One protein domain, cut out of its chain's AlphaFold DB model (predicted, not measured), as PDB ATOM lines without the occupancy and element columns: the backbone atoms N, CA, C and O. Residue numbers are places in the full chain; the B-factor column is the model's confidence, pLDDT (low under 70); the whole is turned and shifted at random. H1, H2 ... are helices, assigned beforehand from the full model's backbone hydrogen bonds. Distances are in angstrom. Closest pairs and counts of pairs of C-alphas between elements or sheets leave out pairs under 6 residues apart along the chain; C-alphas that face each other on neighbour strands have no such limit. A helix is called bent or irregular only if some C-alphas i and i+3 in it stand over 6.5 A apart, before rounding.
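This is residues 440 to 607 of the 607 residues of the protein "Neutral metalloproteinase" of Bailinhaonella thermotolerans (UniProt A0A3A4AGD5). Three helices side by side, H3, H5 and H6, their centres in a triangle, make a cluster with H4, which is set steeply to H3 and H5; the cluster packs through H3, H4 and H5 on one side of the long helix H1, and a large looped part, residues 469 to 522, reaches away from the H5 and H6 hairpin. Short, loose-wound H2 packs on the beginning of H1. The printed part has 168 residues with six named helices, H1 to H6 in chain order, and no named strand; its class is all helix. It is compact, with a radius of gyration of the C-alphas of 15.1 A and spans of 47 by 36 by 26 A.

H1, residues 446 to 468, begins at C-alpha (85.296, 219.906, -8.441) and is 33.0 A long. H2 is residues 523 to 530, irregular, with C-alphas 525 and 528 9.0 A apart. H3 is residues 532 to 545, 20.1 A; H4 residues 550 to 562; H5 residues 572 to 586, 21.0 A. H6, residues 589 to 600, ends at C-alpha (91.952, 238.788, -5.775).

H1 is the hub, touching H2, H3, H4 and H5. Its residues 446 to 453 touch H2, closest at the C-alphas of Ser 450 and Val 527, 4.2 A. H1, H3, H5 and H6 form a bundle, a group of helices together. The closest C-alphas of H1 and H3 are Ser 454 and Asn 535, 5.5 A. H5 and H6 are a hairpin at a shallow tilt of 15 degrees, opposite ways. H1 and H6 are apart. Every O i to N i+4 pair is within hydrogen-bond range in H1, H3, H5 and H6; H2 has 2 of 4, H4 7 of 9.

The C-alphas of Leu 504 and Gly 588 are farthest apart, 47.7 A. The printed part has no cut. The link from H1 to H2 is long. Confidence is under 70 at residues 501 to 506, 520 to 527 and 607.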
ATOM      1  N   LEU A 440      84.780 219.298   7.958       84.31
ATOM      2  CA  LEU A 440      85.243 219.113   6.584       84.31
ATOM      3  C   LEU A 440      84.544 217.948   5.851       84.31
ATOM      4  O   LEU A 440      85.066 217.450   4.856       84.31
ATOM      5  N   GLU A 441      83.327 217.566   6.268       79.81
ATOM      6  CA  GLU A 441      82.412 216.702   5.490       79.81
ATOM      7  C   GLU A 441      81.897 217.418   4.214       79.81
ATOM      8  O   GLU A 441      80.714 217.743   4.068       79.81
ATOM      9  N   LEU A 442      82.814 217.714   3.290       79.44
ATOM     10  CA  LEU A 442      82.562 218.362   2.005       79.44
ATOM     11  C   LEU A 442      82.387 217.320   0.897       79.44
ATOM     12  O   LEU A 442      82.920 216.214   0.952       79.44
ATOM     13  N   GLU A 443      81.659 217.681  -0.155       77.25
ATOM     14  CA  GLU A 443      81.536 216.835  -1.336       77.25
ATOM     15  C   GLU A 443      82.863 216.807  -2.101       77.25
ATOM     16  O   GLU A 443      83.356 217.851  -2.531       77.25
ATOM     17  N   PHE A 444      83.448 215.622  -2.282       75.81
ATOM     18  CA  PHE A 444      84.746 215.452  -2.938       75.81
ATOM     19  C   PHE A 444      84.623 215.496  -4.471       75.81
ATOM     20  O   PHE A 444      84.932 214.526  -5.160       75.81
ATOM     21  N   GLU A 445      84.116 216.618  -4.993       77.50
ATOM     22  CA  GLU A 445      83.949 216.892  -6.426       77.50
ATOM     23  C   GLU A 445      84.285 218.362  -6.761       77.50
ATOM     24  O   GLU A 445      83.918 219.293  -6.034       77.50
ATOM     25  N   GLY A 446      84.992 218.590  -7.870       86.50
ATOM     26  CA  GLY A 446      85.296 219.906  -8.441       86.50
ATOM     27  C   GLY A 446      85.903 220.900  -7.442       86.50
ATOM     28  O   GLY A 446      86.854 220.590  -6.725       86.50
ATOM     29  N   GLN A 447      85.342 222.114  -7.373       95.69
ATOM     30  CA  GLN A 447      85.793 223.134  -6.414       95.69
ATOM     31  C   GLN A 447      85.569 222.733  -4.950       95.69
ATOM     32  O   GLN A 447      86.336 223.172  -4.102       95.69
ATOM     33  N   SER A 448      84.573 221.894  -4.648       91.38
ATOM     34  CA  SER A 448      84.287 221.454  -3.278       91.38
ATOM     35  C   SER A 448      85.384 220.511  -2.769       91.38
ATOM     36  O   SER A 448      85.965 220.757  -1.712       91.38
ATOM     37  N   GLY A 449      85.774 219.521  -3.581       80.75
ATOM     38  CA  GLY A 449      86.939 218.678  -3.294       80.75
ATOM     39  C   GLY A 449      88.253 219.465  -3.324       80.75
ATOM     40  O   GLY A 449      89.090 219.293  -2.447       80.75
ATOM     41  N   SER A 450      88.401 220.421  -4.249       87.81
ATOM     42  CA  SER A 450      89.574 221.316  -4.293       87.81
ATOM     43  C   SER A 450      89.697 222.224  -3.059       87.81
ATOM     44  O   SER A 450      90.803 222.633  -2.705       87.81
ATOM     45  N   VAL A 451      88.577 222.585  -2.415       97.06
ATOM     46  CA  VAL A 451      88.571 223.286  -1.122       97.06
ATOM     47  C   VAL A 451      89.037 222.348  -0.011       97.06
ATOM     48  O   VAL A 451      89.861 222.777   0.791       97.06
ATOM     49  N   LEU A 452      88.567 221.095   0.020       88.62
ATOM     50  CA  LEU A 452      89.020 220.100   0.999       88.62
ATOM     51  C   LEU A 452      90.532 219.860   0.888       88.62
ATOM     52  O   LEU A 452      91.254 220.124   1.843       88.62
ATOM     53  N   GLU A 453      91.010 219.487  -0.300       93.38
ATOM     54  CA  GLU A 453      92.431 219.255  -0.591       93.38
ATOM     55  C   GLU A 453      93.319 220.429  -0.177       93.38
ATOM     56  O   GLU A 453      94.380 220.249   0.418       93.38
ATOM     57  N   SER A 454      92.866 221.656  -0.447       98.62
ATOM     58  CA  SER A 454      93.612 222.853  -0.072       98.62
ATOM     59  C   SER A 454      93.633 223.099   1.434       98.62
ATOM     60  O   SER A 454      94.642 223.549   1.966       98.62
ATOM     61  N   LEU A 455      92.546 222.798   2.145       98.06
ATOM     62  CA  LEU A 455      92.507 222.903   3.604       98.06
ATOM     63  C   LEU A 455      93.415 221.853   4.259       98.06
ATOM     64  O   LEU A 455      94.134 222.194   5.202       98.06
ATOM     65  N   CYS A 456      93.459 220.637   3.713       96.12
ATOM     66  CA  CYS A 456      94.374 219.583   4.143       96.12
ATOM     67  C   CYS A 456      95.845 219.946   3.853       96.12
ATOM     68  O   CYS A 456      96.685 219.811   4.741       96.12
ATOM     69  N   ASP A 457      96.163 220.513   2.681       97.94
ATOM     70  CA  ASP A 457      97.504 221.041   2.361       97.94
ATOM     71  C   ASP A 457      97.925 222.193   3.288       97.94
ATOM     72  O   ASP A 457      99.045 222.198   3.801       97.94
ATOM     73  N   VAL A 458      97.028 223.156   3.539       98.81
ATOM     74  CA  VAL A 458      97.251 224.270   4.481       98.81
ATOM     75  C   VAL A 458      97.555 223.742   5.882       98.81
ATOM     76  O   VAL A 458      98.510 224.189   6.515       98.81
ATOM     77  N   PHE A 459      96.770 222.782   6.371       98.50
ATOM     78  CA  PHE A 459      96.987 222.167   7.677       98.50
ATOM     79  C   PHE A 459      98.299 221.363   7.730       98.50
ATOM     80  O   PHE A 459      99.035 221.448   8.718       98.50
ATOM     81  N   GLY A 460      98.632 220.658   6.644       97.88
ATOM     82  CA  GLY A 460      99.881 219.919   6.473       97.88
ATOM     83  C   GLY A 460     101.118 220.807   6.583       97.88
ATOM     84  O   GLY A 460     101.966 220.582   7.453       97.88
ATOM     85  N   VAL A 461     101.211 221.866   5.764       98.31
ATOM     86  CA  VAL A 461     102.375 222.770   5.812       98.31
ATOM     87  C   VAL A 461     102.466 223.529   7.130       98.31
ATOM     88  O   VAL A 461     103.570 223.711   7.630       98.31
ATOM     89  N   LEU A 462     101.343 223.935   7.734       98.75
ATOM     90  CA  LEU A 462     101.366 224.625   9.026       98.75
ATOM     91  C   LEU A 462     101.845 223.712  10.157       98.75
ATOM     92  O   LEU A 462     102.593 224.168  11.022       98.75
ATOM     93  N   THR A 463     101.479 222.428  10.125       98.62
ATOM     94  CA  THR A 463     101.981 221.433  11.080       98.62
ATOM     95  C   THR A 463     103.491 221.235  10.924       98.62
ATOM     96  O   THR A 463     104.203 221.221  11.926       98.62
ATOM     97  N   LEU A 464     104.009 221.156   9.691       98.19
ATOM     98  CA  LEU A 464     105.451 221.045   9.428       98.19
ATOM     99  C   LEU A 464     106.225 222.311   9.837       98.19
ATOM    100  O   LEU A 464     107.246 222.211  10.519       98.19
ATOM    101  N   GLN A 465     105.725 223.493   9.467       98.19
ATOM    102  CA  GLN A 465     106.314 224.785   9.833       98.19
ATOM    103  C   GLN A 465     106.365 224.936  11.361       98.19
ATOM    104  O   GLN A 465     107.420 225.243  11.912       98.19
ATOM    105  N   TYR A 466     105.273 224.620  12.068       98.38
ATOM    106  CA  TYR A 466     105.236 224.619  13.536       98.38
ATOM    107  C   TYR A 466     106.095 223.511  14.168       98.38
ATOM    108  O   TYR A 466     106.565 223.639  15.303       98.38
ATOM    109  N   HIS A 467     106.317 222.401  13.460       96.75
ATOM    110  CA  HIS A 467     107.216 221.350  13.923       96.75
ATOM    111  C   HIS A 467     108.677 221.821  13.937       96.75
ATOM    112  O   HIS A 467     109.377 221.576  14.922       96.75
ATOM    113  N   ARG A 468     109.107 222.521  12.876       96.50
ATOM    114  CA  ARG A 468     110.476 223.035  12.690       96.50
ATOM    115  C   ARG A 468     110.742 224.382  13.374       96.50
ATOM    116  O   ARG A 468     111.872 224.634  13.780       96.50
ATOM    117  N   GLY A 469     109.711 225.211  13.533       96.94
ATOM    118  CA  GLY A 469     109.828 226.609  13.964       96.94
ATOM    119  C   GLY A 469     110.002 227.607  12.811       96.94
ATOM    120  O   GLY A 469     110.393 228.741  13.068       96.94
ATOM    121  N   ASP A 470     109.720 227.205  11.568       97.38
ATOM    122  CA  ASP A 470     109.950 228.013  10.363       97.38
ATOM    123  C   ASP A 470     109.083 229.295  10.353       97.38
ATOM    124  O   ASP A 470     107.915 229.293  10.762       97.38
ATOM    125  N   THR A 471     109.608 230.401   9.823       98.56
ATOM    126  CA  THR A 471     108.771 231.527   9.364       98.56
ATOM    127  C   THR A 471     108.181 231.266   7.972       98.56
ATOM    128  O   THR A 471     108.609 230.376   7.234       98.56
ATOM    129  N   ALA A 472     107.186 232.064   7.579       98.12
ATOM    130  CA  ALA A 472     106.589 232.048   6.248       98.12
ATOM    131  C   ALA A 472     107.632 232.332   5.152       98.12
ATOM    132  O   ALA A 472     107.542 231.790   4.049       98.12
ATOM    133  N   GLU A 473     108.626 233.164   5.456       98.12
ATOM    134  CA  GLU A 473     109.750 233.490   4.589       98.12
ATOM    135  C   GLU A 473     110.701 232.299   4.374       98.12
ATOM    136  O   GLU A 473     111.142 232.079   3.243       98.12
ATOM    137  N   GLU A 474     110.987 231.535   5.435       97.56
ATOM    138  CA  GLU A 474     111.941 230.410   5.451       97.56
ATOM    139  C   GLU A 474     111.358 229.097   4.911       97.56
ATOM    140  O   GLU A 474     112.083 228.299   4.316       97.56
ATOM    141  N   ALA A 475     110.055 228.865   5.093       97.00
ATOM    142  CA  ALA A 475     109.401 227.623   4.699       97.00
ATOM    143  C   ALA A 475     109.493 227.341   3.181       97.00
ATOM    144  O   ALA A 475     109.350 228.239   2.342       97.00
ATOM    145  N   SER A 476     109.649 226.063   2.809       95.81
ATOM    146  CA  SER A 476     109.752 225.642   1.400       95.81
ATOM    147  C   SER A 476     108.441 225.803   0.618       95.81
ATOM    148  O   SER A 476     108.470 226.063  -0.587       95.81
ATOM    149  N   TRP A 477     107.289 225.722   1.300       98.00
ATOM    150  CA  TRP A 477     105.937 225.736   0.709       98.00
ATOM    151  C   TRP A 477     105.692 224.611  -0.309       98.00
ATOM    152  O   TRP A 477     104.948 224.781  -1.283       98.00
ATOM    153  N   LEU A 478     106.328 223.465  -0.065       95.38
ATOM    154  CA  LEU A 478     106.207 222.224  -0.820       95.38
ATOM    155  C   LEU A 478     105.449 221.171   0.004       95.38
ATOM    156  O   LEU A 478     105.559 221.152   1.228       95.38
ATOM    157  N   LEU A 479     104.700 220.296  -0.671       89.56
ATOM    158  CA  LEU A 479     104.075 219.108  -0.077       89.56
ATOM    159  C   LEU A 479     104.752 217.859  -0.644       89.56
ATOM    160  O   LEU A 479     104.859 217.720  -1.868       89.56
ATOM    161  N   GLY A 480     105.200 216.946   0.219       85.00
ATOM    162  CA  GLY A 480     105.950 215.763  -0.196       85.00
ATOM    163  C   GLY A 480     107.336 216.128  -0.728       85.00
ATOM    164  O   GLY A 480     107.735 215.648  -1.789       85.00
ATOM    165  N   GLU A 481     108.060 217.012  -0.036       88.31
ATOM    166  CA  GLU A 481     109.371 217.515  -0.476       88.31
ATOM    167  C   GLU A 481     110.402 216.371  -0.552       88.31
ATOM    168  O   GLU A 481     110.794 215.794   0.462       88.31
ATOM    169  N   GLY A 482     110.815 215.995  -1.765       80.19
ATOM    170  CA  GLY A 482     111.628 214.800  -2.017       80.19
ATOM    171  C   GLY A 482     110.925 213.466  -1.717       80.19
ATOM    172  O   GLY A 482     111.596 212.462  -1.474       80.19
ATOM    173  N   LEU A 483     109.587 213.430  -1.664       77.06
ATOM    174  CA  LEU A 483     108.803 212.186  -1.665       77.06
ATOM    175  C   LEU A 483     108.780 211.560  -3.068       77.06
ATOM    176  O   LEU A 483     108.941 210.351  -3.208       77.06
ATOM    177  N   LEU A 484     108.627 212.399  -4.094       73.81
ATOM    178  CA  LEU A 484     108.668 212.014  -5.502       73.81
ATOM    179  C   LEU A 484     110.132 211.924  -5.963       73.81
ATOM    180  O   LEU A 484     110.861 212.917  -5.953       73.81
ATOM    181  N   ILE A 485     110.595 210.730  -6.319       73.06
ATOM    182  CA  ILE A 485     112.030 210.458  -6.470       73.06
ATOM    183  C   ILE A 485     112.595 211.157  -7.713       73.06
ATOM    184  O   ILE A 485     112.095 211.023  -8.827       73.06
ATOM    185  N   GLY A 486     113.663 211.935  -7.506       76.00
ATOM    186  CA  GLY A 486     114.283 212.760  -8.548       76.00
ATOM    187  C   GLY A 486     113.515 214.042  -8.896       76.00
ATOM    188  O   GLY A 486     113.921 214.742  -9.821       76.00
ATOM    189  N   GLN A 487     112.442 214.370  -8.169       80.50
ATOM    190  CA  GLN A 487     111.631 215.576  -8.355       80.50
ATOM    191  C   GLN A 487     111.587 216.413  -7.057       80.50
ATOM    192  O   GLN A 487     111.811 215.869  -5.974       80.50
ATOM    193  N   PRO A 488     111.311 217.731  -7.122       86.00
ATOM    194  CA  PRO A 488     111.236 218.573  -5.927       86.00
ATOM    195  C   PRO A 488     110.128 218.173  -4.939       86.00
ATOM    196  O   PRO A 488     110.398 218.047  -3.746       86.00
ATOM    197  N   ALA A 489     108.886 218.003  -5.406       87.38
ATOM    198  CA  ALA A 489     107.716 217.795  -4.546       87.38
ATOM    199  C   ALA A 489     106.513 217.199  -5.303       87.38
ATOM    200  O   ALA A 489     106.537 217.099  -6.528       87.38
ATOM    201  N   LEU A 490     105.435 216.872  -4.580       82.00
ATOM    202  CA  LEU A 490     104.129 216.553  -5.177       82.00
ATOM    203  C   LEU A 490     103.332 217.813  -5.536       82.00
ATOM    204  O   LEU A 490     102.731 217.873  -6.606       82.00
ATOM    205  N   ARG A 491     103.314 218.820  -4.653       86.75
ATOM    206  CA  ARG A 491     102.596 220.094  -4.852       86.75
ATOM    207  C   ARG A 491     103.437 221.271  -4.354       86.75
ATOM    208  O   ARG A 491     104.297 221.102  -3.488       86.75
ATOM    209  N   SER A 492     103.181 222.473  -4.876       97.19
ATOM    210  CA  SER A 492     103.789 223.720  -4.389       97.19
ATOM    211  C   SER A 492     102.727 224.789  -4.171       97.19
ATOM    212  O   SER A 492     102.031 225.184  -5.101       97.19
ATOM    213  N   MET A 493     102.633 225.316  -2.951       98.44
ATOM    214  CA  MET A 493     101.732 226.435  -2.640       98.44
ATOM    215  C   MET A 493     102.332 227.778  -3.091       98.44
ATOM    216  O   MET A 493     101.612 228.711  -3.459       98.44
ATOM    217  N   ARG A 494     103.671 227.869  -3.114       98.38
ATOM    218  CA  ARG A 494     104.408 229.040  -3.614       98.38
ATOM    219  C   ARG A 494     104.254 229.205  -5.127       98.38
ATOM    220  O   ARG A 494     104.087 230.337  -5.578       98.38
ATOM    221  N   ALA A 495     104.286 228.110  -5.890       97.94
ATOM    222  CA  ALA A 495     104.134 228.117  -7.345       97.94
ATOM    223  C   ALA A 495     103.484 226.813  -7.870       97.94
ATOM    224  O   ALA A 495     104.195 225.912  -8.318       97.94
ATOM    225  N   PRO A 496     102.142 226.698  -7.844       98.12
ATOM    226  CA  PRO A 496     101.441 225.581  -8.479       98.12
ATOM    227  C   PRO A 496     101.791 225.473  -9.974       98.12
ATOM    228  O   PRO A 496     101.924 226.495 -10.655       98.12
ATOM    229  N   GLY A 497     101.956 224.249 -10.484       93.25
ATOM    230  CA  GLY A 497     102.379 223.989 -11.864       93.25
ATOM    231  C   GLY A 497     103.903 223.896 -12.053       93.25
ATOM    232  O   GLY A 497     104.378 223.907 -13.200       93.25
ATOM    233  N   THR A 498     104.673 223.840 -10.955       94.25
ATOM    234  CA  THR A 498     106.147 223.748 -10.942       94.25
ATOM    235  C   THR A 498     106.735 222.764  -9.912       94.25
ATOM    236  O   THR A 498     107.950 222.771  -9.724       94.25
ATOM    237  N   ALA A 499     105.933 221.942  -9.226       79.50
ATOM    238  CA  ALA A 499     106.416 221.010  -8.196       79.50
ATOM    239  C   ALA A 499     107.233 219.834  -8.765       79.50
ATOM    240  O   ALA A 499     108.175 219.375  -8.121       79.50
ATOM    241  N   TYR A 500     106.899 219.384  -9.979       75.88
ATOM    242  CA  TYR A 500     107.593 218.323 -10.716       75.88
ATOM    243  C   TYR A 500     107.448 218.491 -12.238       75.88
ATOM    244  O   TYR A 500     106.509 219.129 -12.733       75.88
ATOM    245  N   GLY A 501     108.367 217.898 -13.003       64.38
ATOM    246  CA  GLY A 501     108.318 217.926 -14.465       64.38
ATOM    247  C   GLY A 501     109.226 216.912 -15.162       64.38
ATOM    248  O   GLY A 501     110.417 216.808 -14.872       64.38
ATOM    249  N   GLY A 502     108.659 216.215 -16.146       54.06
ATOM    250  CA  GLY A 502     109.324 215.213 -16.973       54.06
ATOM    251  C   GLY A 502     109.357 213.808 -16.359       54.06
ATOM    252  O   GLY A 502     109.064 213.596 -15.184       54.06
ATOM    253  N   GLY A 503     109.754 212.835 -17.180       50.78
ATOM    254  CA  GLY A 503     109.836 211.428 -16.783       50.78
ATOM    255  C   GLY A 503     108.469 210.747 -16.645       50.78
ATOM    256  O   GLY A 503     107.473 211.202 -17.207       50.78
ATOM    257  N   LEU A 504     108.443 209.644 -15.890       44.06
ATOM    258  CA  LEU A 504     107.278 208.762 -15.708       44.06
ATOM    259  C   LEU A 504     106.054 209.456 -15.081       44.06
ATOM    260  O   LEU A 504     104.938 208.975 -15.223       44.06
ATOM    261  N   VAL A 505     106.267 210.583 -14.399       46.44
ATOM    262  CA  VAL A 505     105.262 211.301 -13.595       46.44
ATOM    263  C   VAL A 505     104.609 212.474 -14.335       46.44
ATOM    264  O   VAL A 505     103.793 213.190 -13.767       46.44
ATOM    265  N   GLY A 506     104.950 212.701 -15.608       65.19
ATOM    266  CA  GLY A 506     104.366 213.783 -16.404       65.19
ATOM    267  C   GLY A 506     104.843 215.172 -15.964       65.19
ATOM    268  O   GLY A 506     106.042 215.417 -15.852       65.19
ATOM    269  N   ARG A 507     103.924 216.123 -15.774       74.69
ATOM    270  CA  ARG A 507     104.230 217.489 -15.321       74.69
ATOM    271  C   ARG A 507     103.138 217.975 -14.378       74.69
ATOM    272  O   ARG A 507     101.965 217.756 -14.668       74.69
ATOM    273  N   ASP A 508     103.533 218.708 -13.338       79.31
ATOM    274  CA  ASP A 508     102.613 219.433 -12.465       79.31
ATOM    275  C   ASP A 508     101.647 220.309 -13.288       79.31
ATOM    276  O   ASP A 508     102.054 221.223 -14.020       79.31
ATOM    277  N   ALA A 509     100.362 219.975 -13.180       85.50
ATOM    278  CA  ALA A 509      99.256 220.587 -13.901       85.50
ATOM    279  C   ALA A 509      98.455 221.590 -13.050       85.50
ATOM    280  O   ALA A 509      97.476 222.143 -13.551       85.50
ATOM    281  N   GLN A 510      98.826 221.824 -11.783       91.38
ATOM    282  CA  GLN A 510      98.045 222.670 -10.881       91.38
ATOM    283  C   GLN A 510      98.010 224.139 -11.355       91.38
ATOM    284  O   GLN A 510      99.060 224.776 -11.467       91.38
ATOM    285  N   PRO A 511      96.831 224.744 -11.597       97.06
ATOM    286  CA  PRO A 511      96.744 226.168 -11.895       97.06
ATOM    287  C   PRO A 511      96.964 227.026 -10.640       97.06
ATOM    288  O   PRO A 511      96.403 226.774  -9.578       97.06
ATOM    289  N   ALA A 512      97.720 228.115 -10.786       98.38
ATOM    290  CA  ALA A 512      97.930 229.114  -9.731       98.38
ATOM    291  C   ALA A 512      96.898 230.267  -9.749       98.38
ATOM    292  O   ALA A 512      97.022 231.225  -8.985       98.38
ATOM    293  N   HIS A 513      95.916 230.242 -10.661       98.81
ATOM    294  CA  HIS A 513      94.962 231.337 -10.876       98.81
ATOM    295  C   HIS A 513      93.661 230.845 -11.544       98.81
ATOM    296  O   HIS A 513      93.687 230.032 -12.462       98.81
ATOM    297  N   MET A 514      92.507 231.390 -11.147       98.44
ATOM    298  CA  MET A 514      91.163 230.914 -11.521       98.44
ATOM    299  C   MET A 514      90.828 231.007 -13.020       98.44
ATOM    300  O   MET A 514      90.006 230.246 -13.524       98.44
ATOM    301  N   ARG A 515      91.480 231.907 -13.769       98.38
ATOM    302  CA  ARG A 515      91.359 231.952 -15.246       98.38
ATOM    303  C   ARG A 515      91.879 230.666 -15.917       98.38
ATOM    304  O   ARG A 515      91.425 230.332 -17.003       98.38
ATOM    305  N   ASP A 516      92.817 229.988 -15.255       97.75
ATOM    306  CA  ASP A 516      93.538 228.807 -15.727       97.75
ATOM    307  C   ASP A 516      92.917 227.509 -15.144       97.75
ATOM    308  O   ASP A 516      93.494 226.433 -15.266       97.75
ATOM    309  N   TYR A 517      91.731 227.602 -14.511       97.25
ATOM    310  CA  TYR A 517      91.001 226.489 -13.884       97.25
ATOM    311  C   TYR A 517      90.756 225.326 -14.859       97.25
ATOM    312  O   TYR A 517      90.117 225.490 -15.908       97.25
ATOM    313  N   VAL A 518      91.192 224.130 -14.465       87.50
ATOM    314  CA  VAL A 518      91.105 222.907 -15.265       87.50
ATOM    315  C   VAL A 518      89.706 222.312 -15.145       87.50
ATOM    316  O   VAL A 518      89.306 221.813 -14.094       87.50
ATOM    317  N   ARG A 519      88.951 222.347 -16.249       88.31
ATOM    318  CA  ARG A 519      87.669 221.639 -16.386       88.31
ATOM    319  C   ARG A 519      87.926 220.239 -16.940       88.31
ATOM    320  O   ARG A 519      88.095 220.088 -18.145       88.31
ATOM    321  N   THR A 520      87.931 219.243 -16.062       65.69
ATOM    322  CA  THR A 520      87.982 217.812 -16.405       65.69
ATOM    323  C   THR A 520      86.833 217.066 -15.707       65.69
ATOM    324  O   THR A 520      86.128 217.651 -14.885       65.69
ATOM    325  N   SER A 521      86.627 215.796 -16.051       66.56
ATOM    326  CA  SER A 521      85.830 214.825 -15.281       66.56
ATOM    327  C   SER A 521      86.698 213.773 -14.576       66.56
ATOM    328  O   SER A 521      86.182 212.944 -13.835       66.56
ATOM    329  N   GLU A 522      88.006 213.782 -14.832       56.16
ATOM    330  CA  GLU A 522      89.015 213.002 -14.109       56.16
ATOM    331  C   GLU A 522      89.233 213.603 -12.716       56.16
ATOM    332  O   GLU A 522      88.829 214.743 -12.478       56.16
ATOM    333  N   ASP A 523      89.893 212.879 -11.807       55.28
ATOM    334  CA  ASP A 523      90.278 213.422 -10.491       55.28
ATOM    335  C   ASP A 523      89.082 214.068  -9.749       55.28
ATOM    336  O   ASP A 523      89.151 215.194  -9.262       55.28
ATOM    337  N   ASN A 524      87.914 213.415  -9.812       58.31
ATOM    338  CA  ASN A 524      86.608 213.929  -9.377       58.31
ATOM    339  C   ASN A 524      86.306 215.387  -9.810       58.31
ATOM    340  O   ASN A 524      85.728 216.168  -9.058       58.31
ATOM    341  N   GLY A 525      86.692 215.790 -11.020       65.94
ATOM    342  CA  GLY A 525      86.576 217.175 -11.494       65.94
ATOM    343  C   GLY A 525      87.828 218.033 -11.269       65.94
ATOM    344  O   GLY A 525      87.732 219.265 -11.266       65.94
ATOM    345  N   GLY A 526      88.987 217.397 -11.088       69.75
ATOM    346  CA  GLY A 526      90.276 218.038 -10.842       69.75
ATOM    347  C   GLY A 526      90.436 218.550  -9.411       69.75
ATOM    348  O   GLY A 526      90.785 219.720  -9.255       69.75
ATOM    349  N   VAL A 527      90.139 217.742  -8.387       66.06
ATOM    350  CA  VAL A 527      90.227 218.138  -6.968       66.06
ATOM    351  C   VAL A 527      91.672 218.362  -6.507       66.06
ATOM    352  O   VAL A 527      91.977 219.431  -5.973       66.06
ATOM    353  N   HIS A 528      92.585 217.433  -6.803       79.69
ATOM    354  CA  HIS A 528      94.016 217.569  -6.511       79.69
ATOM    355  C   HIS A 528      94.704 218.524  -7.500       79.69
ATOM    356  O   HIS A 528      95.739 219.115  -7.189       79.69
ATOM    357  N   VAL A 529      94.138 218.706  -8.698       80.50
ATOM    358  CA  VAL A 529      94.639 219.679  -9.681       80.50
ATOM    359  C   VAL A 529      94.309 221.114  -9.254       80.50
ATOM    360  O   VAL A 529      95.204 221.938  -9.074       80.50
ATOM    361  N   ASN A 530      93.027 221.446  -9.077       93.19
ATOM    362  CA  ASN A 530      92.584 222.829  -8.888       93.19
ATOM    363  C   ASN A 530      92.790 223.364  -7.456       93.19
ATOM    364  O   ASN A 530      92.680 224.578  -7.264       93.19
ATOM    365  N   CYS A 531      93.151 222.528  -6.468       95.75
ATOM    366  CA  CYS A 531      93.520 222.987  -5.120       95.75
ATOM    367  C   CYS A 531      94.756 223.916  -5.100       95.75
ATOM    368  O   CYS A 531      94.904 224.723  -4.181       95.75
ATOM    369  N   GLY A 532      95.576 223.918  -6.161       97.94
ATOM    370  CA  GLY A 532      96.647 224.901  -6.367       97.94
ATOM    371  C   GLY A 532      96.182 226.365  -6.283       97.94
ATOM    372  O   GLY A 532      96.902 227.217  -5.761       97.94
ATOM    373  N   ILE A 533      94.948 226.664  -6.711       98.88
ATOM    374  CA  ILE A 533      94.379 228.021  -6.714       98.88
ATOM    375  C   ILE A 533      94.191 228.550  -5.270       98.88
ATOM    376  O   ILE A 533      94.792 229.577  -4.934       98.88
ATOM    377  N   PRO A 534      93.409 227.896  -4.385       98.88
ATOM    378  CA  PRO A 534      93.307 228.290  -2.977       98.88
ATOM    379  C   PRO A 534      94.617 228.107  -2.183       98.88
ATOM    380  O   PRO A 534      94.911 228.952  -1.333       98.88
ATOM    381  N   ASN A 535      95.465 227.121  -2.509       98.88
ATOM    382  CA  ASN A 535      96.801 226.978  -1.908       98.88
ATOM    383  C   ASN A 535      97.662 228.233  -2.123       98.88
ATOM    384  O   ASN A 535      98.284 228.748  -1.189       98.88
ATOM    385  N   HIS A 536      97.663 228.771  -3.344       98.88
ATOM    386  CA  HIS A 536      98.422 229.973  -3.680       98.88
ATOM    387  C   HIS A 536      97.815 231.259  -3.085       98.88
ATOM    388  O   HIS A 536      98.535 232.228  -2.817       98.88
ATOM    389  N   ALA A 537      96.506 231.275  -2.800       98.94
ATOM    390  CA  ALA A 537      95.888 232.327  -1.993       98.94
ATOM    391  C   ALA A 537      96.382 232.287  -0.536       98.94
ATOM    392  O   ALA A 537      96.772 233.329  -0.006       98.94
ATOM    393  N   PHE A 538      96.439 231.102   0.087       98.94
ATOM    394  CA  PHE A 538      96.962 230.950   1.448       98.94
ATOM    395  C   PHE A 538      98.427 231.383   1.561       98.94
ATOM    396  O   PHE A 538      98.751 232.228   2.394       98.94
ATOM    397  N   TYR A 539      99.293 230.868   0.680       98.94
ATOM    398  CA  TYR A 539     100.716 231.219   0.635       98.94
ATOM    399  C   TYR A 539     100.934 232.742   0.621       98.94
ATOM    400  O   TYR A 539     101.711 233.271   1.416       98.94
ATOM    401  N   ARG A 540     100.210 233.481  -0.232       98.88
ATOM    402  CA  ARG A 540     100.369 234.942  -0.308       98.88
ATOM    403  C   ARG A 540      99.772 235.680   0.884       98.88
ATOM    404  O   ARG A 540     100.319 236.714   1.249       98.88
ATOM    405  N   ALA A 541      98.708 235.171   1.508       98.88
ATOM    406  CA  ALA A 541      98.213 235.728   2.767       98.88
ATOM    407  C   ALA A 541      99.244 235.547   3.896       98.88
ATOM    408  O   ALA A 541      99.499 236.489   4.639       98.88
ATOM    409  N   ALA A 542      99.884 234.375   3.984       98.88
ATOM    410  CA  ALA A 542     100.940 234.101   4.956       98.88
ATOM    411  C   ALA A 542     102.164 235.012   4.752       98.88
ATOM    412  O   ALA A 542     102.555 235.709   5.683       98.88
ATOM    413  N   ILE A 543     102.704 235.094   3.529       98.81
ATOM    414  CA  ILE A 543     103.834 235.982   3.189       98.81
ATOM    415  C   ILE A 543     103.498 237.468   3.399       98.81
ATOM    416  O   ILE A 543     104.363 238.243   3.788       98.81
ATOM    417  N   ALA A 544     102.253 237.892   3.160       98.75
ATOM    418  CA  ALA A 544     101.844 239.282   3.377       98.75
ATOM    419  C   ALA A 544     101.631 239.644   4.861       98.75
ATOM    420  O   ALA A 544     101.594 240.829   5.193       98.75
ATOM    421  N   PHE A 545     101.499 238.654   5.751       98.69
ATOM    422  CA  PHE A 545     101.583 238.858   7.200       98.69
ATOM    423  C   PHE A 545     103.017 238.743   7.731       98.69
ATOM    424  O   PHE A 545     103.366 239.485   8.650       98.69
ATOM    425  N   GLY A 546     103.815 237.855   7.135       97.56
ATOM    426  CA  GLY A 546     105.185 237.538   7.529       97.56
ATOM    427  C   GLY A 546     105.292 236.845   8.889       97.56
ATOM    428  O   GLY A 546     104.302 236.679   9.610       97.56
ATOM    429  N   GLY A 547     106.507 236.428   9.247       98.25
ATOM    430  CA  GLY A 547     106.750 235.717  10.502       98.25
ATOM    431  C   GLY A 547     106.076 234.345  10.501       98.25
ATOM    432  O   GLY A 547     106.014 233.676   9.473       98.25
ATOM    433  N   HIS A 548     105.570 233.876  11.637       98.69
ATOM    434  CA  HIS A 548     105.004 232.530  11.715       98.69
ATOM    435  C   HIS A 548     103.587 232.457  11.119       98.69
ATOM    436  O   HIS A 548     102.615 232.965  11.684       98.69
ATOM    437  N   ALA A 549     103.443 231.764   9.983       98.69
ATOM    438  CA  ALA A 549     102.190 231.688   9.221       98.69
ATOM    439  C   ALA A 549     100.990 231.174  10.043       98.69
ATOM    440  O   ALA A 549      99.841 231.556   9.788       98.69
ATOM    441  N   TRP A 550     101.246 230.333  11.048       98.56
ATOM    442  CA  TRP A 550     100.214 229.794  11.926       98.56
ATOM    443  C   TRP A 550      99.591 230.833  12.864       98.56
ATOM    444  O   TRP A 550      98.451 230.633  13.265       98.56
ATOM    445  N   GLU A 551     100.264 231.947  13.179       98.38
ATOM    446  CA  GLU A 551      99.784 232.949  14.148       98.38
ATOM    447  C   GLU A 551      98.676 233.855  13.596       98.38
ATOM    448  O   GLU A 551      97.800 234.292  14.346       98.38
ATOM    449  N   LYS A 552      98.679 234.120  12.281       98.50
ATOM    450  CA  LYS A 552      97.621 234.885  11.597       98.50
ATOM    451  C   LYS A 552      96.897 234.064  10.540       98.50
ATOM    452  O   LYS A 552      95.713 233.779  10.713       98.50
ATOM    453  N   ALA A 553      97.577 233.684   9.457       98.69
ATOM    454  CA  ALA A 553      96.934 233.031   8.317       98.69
ATOM    455  C   ALA A 553      96.286 231.692   8.718       98.69
ATOM    456  O   ALA A 553      95.124 231.457   8.386       98.69
ATOM    457  N   GLY A 554      96.989 230.863   9.499       98.50
ATOM    458  CA  GLY A 554      96.461 229.592  10.004       98.50
ATOM    459  C   GLY A 554      95.192 229.754  10.845       98.50
ATOM    460  O   GLY A 554      94.180 229.112  10.561       98.50
ATOM    461  N   LEU A 555      95.193 230.669  11.822       98.56
ATOM    462  CA  LEU A 555      94.012 230.924  12.659       98.56
ATOM    463  C   LEU A 555      92.829 231.488  11.855       98.56
ATOM    464  O   LEU A 555      91.683 231.181  12.172       98.56
ATOM    465  N   ILE A 556      93.090 232.274  10.805       98.75
ATOM    466  CA  ILE A 556      92.057 232.792   9.894       98.75
ATOM    467  C   ILE A 556      91.413 231.659   9.087       98.75
ATOM    468  O   ILE A 556      90.187 231.613   8.983       98.75
ATOM    469  N   TRP A 557      92.211 230.749   8.522       98.62
ATOM    470  CA  TRP A 557      91.692 229.597   7.776       98.62
ATOM    471  C   TRP A 557      90.933 228.627   8.696       98.62
ATOM    472  O   TRP A 557      89.850 228.172   8.332       98.62
ATOM    473  N   TYR A 558      91.419 228.396   9.919       98.06
ATOM    474  CA  TYR A 558      90.740 227.549  10.906       98.06
ATOM    475  C   TYR A 558      89.423 228.154  11.432       98.06
ATOM    476  O   TYR A 558      88.403 227.462  11.482       98.06
ATOM    477  N   ASP A 559      89.378 229.453  11.761       97.62
ATOM    478  CA  ASP A 559      88.116 230.126  12.120       97.62
ATOM    479  C   ASP A 559      87.123 230.118  10.935       97.62
ATOM    480  O   ASP A 559      85.919 229.965  11.144       97.62
ATOM    481  N   ALA A 560      87.594 230.229   9.684       97.00
ATOM    482  CA  ALA A 560      86.729 230.245   8.497       97.00
ATOM    483  C   ALA A 560      85.943 228.938   8.279       97.00
ATOM    484  O   ALA A 560      84.807 228.994   7.783       97.00
ATOM    485  N   ILE A 561      86.531 227.794   8.655       93.50
ATOM    486  CA  ILE A 561      85.918 226.460   8.546       93.50
ATOM    487  C   ILE A 561      85.165 226.023   9.806       93.50
ATOM    488  O   ILE A 561      84.248 225.221   9.690       93.50
ATOM    489  N   THR A 562      85.503 226.554  10.988       89.31
ATOM    490  CA  THR A 562      84.852 226.167  12.256       89.31
ATOM    491  C   THR A 562      83.729 227.110  12.697       89.31
ATOM    492  O   THR A 562      82.844 226.701  13.453       89.31
ATOM    493  N   ARG A 563      83.724 228.382  12.263       84.44
ATOM    494  CA  ARG A 563      82.821 229.423  12.791       84.44
ATOM    495  C   ARG A 563      82.040 230.169  11.697       84.44
ATOM    496  O   ARG A 563      82.402 231.289  11.332       84.44
ATOM    497  N   PRO A 564      80.902 229.620  11.218       86.12
ATOM    498  CA  PRO A 564      80.374 228.264  11.457       86.12
ATOM    499  C   PRO A 564      81.072 227.218  10.561       86.12
ATOM    500  O   PRO A 564      82.086 227.524   9.946       86.12
ATOM    501  N   ALA A 565      80.512 226.013  10.417       87.50
ATOM    502  CA  ALA A 565      80.926 225.052   9.385       87.50
ATOM    503  C   ALA A 565      80.766 225.615   7.952       87.50
ATOM    504  O   ALA A 565      79.986 226.554   7.714       87.50
ATOM    505  N   LEU A 566      81.519 225.084   6.985       91.38
ATOM    506  CA  LEU A 566      81.288 225.345   5.556       91.38
ATOM    507  C   LEU A 566      79.988 224.653   5.079       91.38
ATOM    508  O   LEU A 566      79.548 223.680   5.692       91.38
ATOM    509  N   PRO A 567      79.330 225.137   4.007       91.56
ATOM    510  CA  PRO A 567      78.279 224.361   3.349       91.56
ATOM    511  C   PRO A 567      78.893 223.125   2.656       91.56
ATOM    512  O   PRO A 567      80.020 223.239   2.181       91.56
ATOM    513  N   PRO A 568      78.167 221.999   2.480       85.56
ATOM    514  CA  PRO A 568      78.733 220.757   1.918       85.56
ATOM    515  C   PRO A 568      79.258 220.836   0.476       85.56
ATOM    516  O   PRO A 568      79.893 219.901   0.009       85.56
ATOM    517  N   ARG A 569      78.967 221.924  -0.248       90.94
ATOM    518  CA  ARG A 569      79.479 222.213  -1.596       90.94
ATOM    519  C   ARG A 569      79.970 223.670  -1.657       90.94
ATOM    520  O   ARG A 569      79.258 224.519  -2.198       90.94
ATOM    521  N   PRO A 570      81.106 224.021  -1.030       94.31
ATOM    522  CA  PRO A 570      81.645 225.369  -1.090       94.31
ATOM    523  C   PRO A 570      82.381 225.571  -2.421       94.31
ATOM    524  O   PRO A 570      83.197 224.747  -2.824       94.31
ATOM    525  N   ASP A 571      82.114 226.688  -3.095       96.50
ATOM    526  CA  ASP A 571      82.984 227.169  -4.170       96.50
ATOM    527  C   ASP A 571      84.168 227.972  -3.591       96.50
ATOM    528  O   ASP A 571      84.202 228.318  -2.401       96.50
ATOM    529  N   PHE A 572      85.152 228.308  -4.425       98.56
ATOM    530  CA  PHE A 572      86.302 229.093  -3.972       98.56
ATOM    531  C   PHE A 572      85.921 230.499  -3.470       98.56
ATOM    532  O   PHE A 572      86.607 231.046  -2.607       98.56
ATOM    533  N   ALA A 573      84.816 231.087  -3.943       98.12
ATOM    534  CA  ALA A 573      84.333 232.377  -3.454       98.12
ATOM    535  C   ALA A 573      83.673 232.266  -2.064       98.12
ATOM    536  O   ALA A 573      83.736 233.213  -1.279       98.12
ATOM    537  N   VAL A 574      83.087 231.114  -1.707       97.81
ATOM    538  CA  VAL A 574      82.640 230.802  -0.340       97.81
ATOM    539  C   VAL A 574      83.840 230.776   0.599       97.81
ATOM    540  O   VAL A 574      83.816 231.492   1.601       97.81
ATOM    541  N   LEU A 575      84.907 230.037   0.274       98.31
ATOM    542  CA  LEU A 575      86.117 230.008   1.107       98.31
ATOM    543  C   LEU A 575      86.774 231.402   1.211       98.31
ATOM    544  O   LEU A 575      87.158 231.828   2.306       98.31
ATOM    545  N   ALA A 576      86.815 232.159   0.111       98.69
ATOM    546  CA  ALA A 576      87.340 233.525   0.087       98.69
ATOM    547  C   ALA A 576      86.539 234.498   0.972       98.69
ATOM    548  O   ALA A 576      87.117 235.187   1.815       98.69
ATOM    549  N   ARG A 577      85.201 234.518   0.866       98.12
ATOM    550  CA  ARG A 577      84.338 235.290   1.784       98.12
ATOM    551  C   ARG A 577      84.578 234.908   3.246       98.12
ATOM    552  O   ARG A 577      84.592 235.778   4.118       98.12
ATOM    553  N   ARG A 578      84.733 233.612   3.532       97.88
ATOM    554  CA  ARG A 578      84.803 233.080   4.902       97.88
ATOM    555  C   ARG A 578      86.129 233.387   5.588       97.88
ATOM    556  O   ARG A 578      86.108 233.833   6.728       97.88
ATOM    557  N   THR A 579      87.245 233.273   4.877       98.69
ATOM    558  CA  THR A 579      88.571 233.699   5.367       98.69
ATOM    559  C   THR A 579      88.654 235.219   5.557       98.69
ATOM    560  O   THR A 579      89.098 235.671   6.610       98.69
ATOM    561  N   VAL A 580      88.114 236.034   4.639       98.56
ATOM    562  CA  VAL A 580      88.004 237.499   4.840       98.56
ATOM    563  C   VAL A 580      87.122 237.851   6.050       98.56
ATOM    564  O   VAL A 580      87.434 238.778   6.802       98.56
ATOM    565  N   THR A 581      86.037 237.105   6.277       97.81
ATOM    566  CA  THR A 581      85.144 237.300   7.433       97.81
ATOM    567  C   THR A 581      85.827 236.910   8.746       97.81
ATOM    568  O   THR A 581      85.782 237.688   9.699       97.81
ATOM    569  N   ALA A 582      86.514 235.763   8.791       98.25
ATOM    570  CA  ALA A 582      87.289 235.316   9.947       98.25
ATOM    571  C   ALA A 582      88.402 236.316  10.300       98.25
ATOM    572  O   ALA A 582      88.513 236.725  11.454       98.25
ATOM    573  N   ALA A 583      89.149 236.808   9.307       98.44
ATOM    574  CA  ALA A 583      90.162 237.846   9.497       98.44
ATOM    575  C   ALA A 583      89.580 239.140  10.089       98.44
ATOM    576  O   ALA A 583      90.125 239.675  11.058       98.44
ATOM    577  N   ARG A 584      88.429 239.603   9.574       98.06
ATOM    578  CA  ARG A 584      87.740 240.791  10.103       98.06
ATOM    579  C   ARG A 584      87.257 240.601  11.539       98.06
ATOM    580  O   ARG A 584      87.296 241.555  12.308       98.06
ATOM    581  N   HIS A 585      86.792 239.404  11.887       97.38
ATOM    582  CA  HIS A 585      86.321 239.083  13.232       97.38
ATOM    583  C   HIS A 585      87.472 238.921  14.238       97.38
ATOM    584  O   HIS A 585      87.361 239.383  15.369       97.38
ATOM    585  N   ARG A 586      88.570 238.264  13.839       97.19
ATOM    586  CA  ARG A 586      89.675 237.900  14.737       97.19
ATOM    587  C   ARG A 586      90.687 239.026  14.962       97.19
ATOM    588  O   ARG A 586      91.172 239.176  16.078       97.19
ATOM    589  N   PHE A 587      91.013 239.783  13.916       97.88
ATOM    590  CA  PHE A 587      92.086 240.786  13.945       97.88
ATOM    591  C   PHE A 587      91.622 242.174  13.487       97.88
ATOM    592  O   PHE A 587      92.017 243.177  14.078       97.88
ATOM    593  N   GLY A 588      90.731 242.240  12.493       97.88
ATOM    594  CA  GLY A 588      90.086 243.480  12.062       97.88
ATOM    595  C   GLY A 588      90.196 243.757  10.565       97.88
ATOM    596  O   GLY A 588      90.519 242.894   9.748       97.88
ATOM    597  N   SER A 589      89.870 244.994  10.184       98.00
ATOM    598  CA  SER A 589      89.842 245.424   8.781       98.00
ATOM    599  C   SER A 589      91.186 245.354   8.031       98.00
ATOM    600  O   SER A 589      91.126 245.026   6.846       98.00
ATOM    601  N   PRO A 590      92.369 245.625   8.633       98.31
ATOM    602  CA  PRO A 590      93.649 245.521   7.924       98.31
ATOM    603  C   PRO A 590      93.953 244.083   7.485       98.31
ATOM    604  O   PRO A 590      94.155 243.827   6.300       98.31
ATOM    605  N   GLU A 591      93.878 243.119   8.403       98.56
ATOM    606  CA  GLU A 591      94.054 241.694   8.108       98.56
ATOM    607  C   GLU A 591      93.009 241.179   7.111       98.56
ATOM    608  O   GLU A 591      93.336 240.409   6.207       98.56
ATOM    609  N   ALA A 592      91.760 241.647   7.212       98.62
ATOM    610  CA  ALA A 592      90.720 241.317   6.240       98.62
ATOM    611  C   ALA A 592      91.024 241.840   4.825       98.62
ATOM    612  O   ALA A 592      90.633 241.197   3.851       98.62
ATOM    613  N   ALA A 593      91.718 242.977   4.695       98.62
ATOM    614  CA  ALA A 593      92.162 243.497   3.404       98.62
ATOM    615  C   ALA A 593      93.294 242.641   2.814       98.62
ATOM    616  O   ALA A 593      93.183 242.229   1.662       98.62
ATOM    617  N   VAL A 594      94.303 242.279   3.618       98.75
ATOM    618  CA  VAL A 594      95.408 241.390   3.200       98.75
ATOM    619  C   VAL A 594      94.880 240.059   2.656       98.75
ATOM    620  O   VAL A 594      95.249 239.644   1.558       98.75
ATOM    621  N   VAL A 595      93.954 239.417   3.375       98.81
ATOM    622  CA  VAL A 595      93.325 238.167   2.917       98.81
ATOM    623  C   VAL A 595      92.499 238.396   1.650       98.81
ATOM    624  O   VAL A 595      92.567 237.591   0.722       98.81
ATOM    625  N   ALA A 596      91.754 239.501   1.558       98.75
ATOM    626  CA  ALA A 596      90.964 239.801   0.368       98.75
ATOM    627  C   ALA A 596      91.836 240.014  -0.880       98.75
ATOM    628  O   ALA A 596      91.473 239.556  -1.962       98.75
ATOM    629  N   ASP A 597      92.984 240.677  -0.744       98.81
ATOM    630  CA  ASP A 597      93.925 240.907  -1.842       98.81
ATOM    631  C   ASP A 597      94.659 239.618  -2.247       98.81
ATOM    632  O   ASP A 597      94.831 239.357  -3.442       98.81
ATOM    633  N   ALA A 598      94.971 238.744  -1.284       98.81
ATOM    634  CA  ALA A 598      95.506 237.411  -1.553       98.81
ATOM    635  C   ALA A 598      94.548 236.532  -2.387       98.81
ATOM    636  O   ALA A 598      95.020 235.784  -3.247       98.81
ATOM    637  N   TRP A 599      93.224 236.661  -2.219       98.88
ATOM    638  CA  TRP A 599      92.225 236.012  -3.088       98.88
ATOM    639  C   TRP A 599      92.064 236.702  -4.451       98.88
ATOM    640  O   TRP A 599      92.055 236.026  -5.484       98.88
ATOM    641  N   LYS A 600      92.025 238.042  -4.501       98.75
ATOM    642  CA  LYS A 600      91.952 238.788  -5.775       98.75
ATOM    643  C   LYS A 600      93.106 238.428  -6.710       98.75
ATOM    644  O   LYS A 600      92.894 238.284  -7.912       98.75
ATOM    645  N   ALA A 601      94.305 238.218  -6.169       98.69
ATOM    646  CA  ALA A 601      95.492 237.845  -6.935       98.69
ATOM    647  C   ALA A 601      95.489 236.388  -7.469       98.69
ATOM    648  O   ALA A 601      96.402 236.006  -8.200       98.69
ATOM    649  N   VAL A 602      94.507 235.540  -7.114       98.75
ATOM    650  CA  VAL A 602      94.203 234.271  -7.823       98.75
ATOM    651  C   VAL A 602      92.947 234.396  -8.700       98.75
ATOM    652  O   VAL A 602      92.457 233.403  -9.225       98.75
ATOM    653  N   GLY A 603      92.415 235.605  -8.898       98.50
ATOM    654  CA  GLY A 603      91.237 235.845  -9.734       98.50
ATOM    655  C   GLY A 603      89.904 235.517  -9.058       98.50
ATOM    656  O   GLY A 603      88.895 235.401  -9.747       98.50
ATOM    657  N   ILE A 604      89.882 235.373  -7.728       98.38
ATOM    658  CA  ILE A 604      88.672 235.111  -6.939       98.38
ATOM    659  C   ILE A 604      88.269 236.396  -6.213       98.38
ATOM    660  O   ILE A 604      89.073 236.994  -5.502       98.38
ATOM    661  N   GLN A 605      87.019 236.829  -6.385       93.69
ATOM    662  CA  GLN A 605      86.488 238.013  -5.705       93.69
ATOM    663  C   GLN A 605      85.779 237.608  -4.400       93.69
ATOM    664  O   GLN A 605      84.776 236.894  -4.462       93.69
ATOM    665  N   PRO A 606      86.250 238.057  -3.220       81.38
ATOM    666  CA  PRO A 606      85.558 237.860  -1.949       81.38
ATOM    667  C   PRO A 606      84.429 238.894  -1.785       81.38
ATOM    668  O   PRO A 606      84.524 239.807  -0.963       81.38
ATOM    669  N   SER A 607      83.381 238.761  -2.606       67.50
ATOM    670  CA  SER A 607      82.124 239.527  -2.538       67.50
ATOM    671  C   SER A 607      81.038 238.723  -1.833       67.50
ATOM    672  O   SER A 607      80.695 237.655  -2.394       67.50
TER     673      SER A 607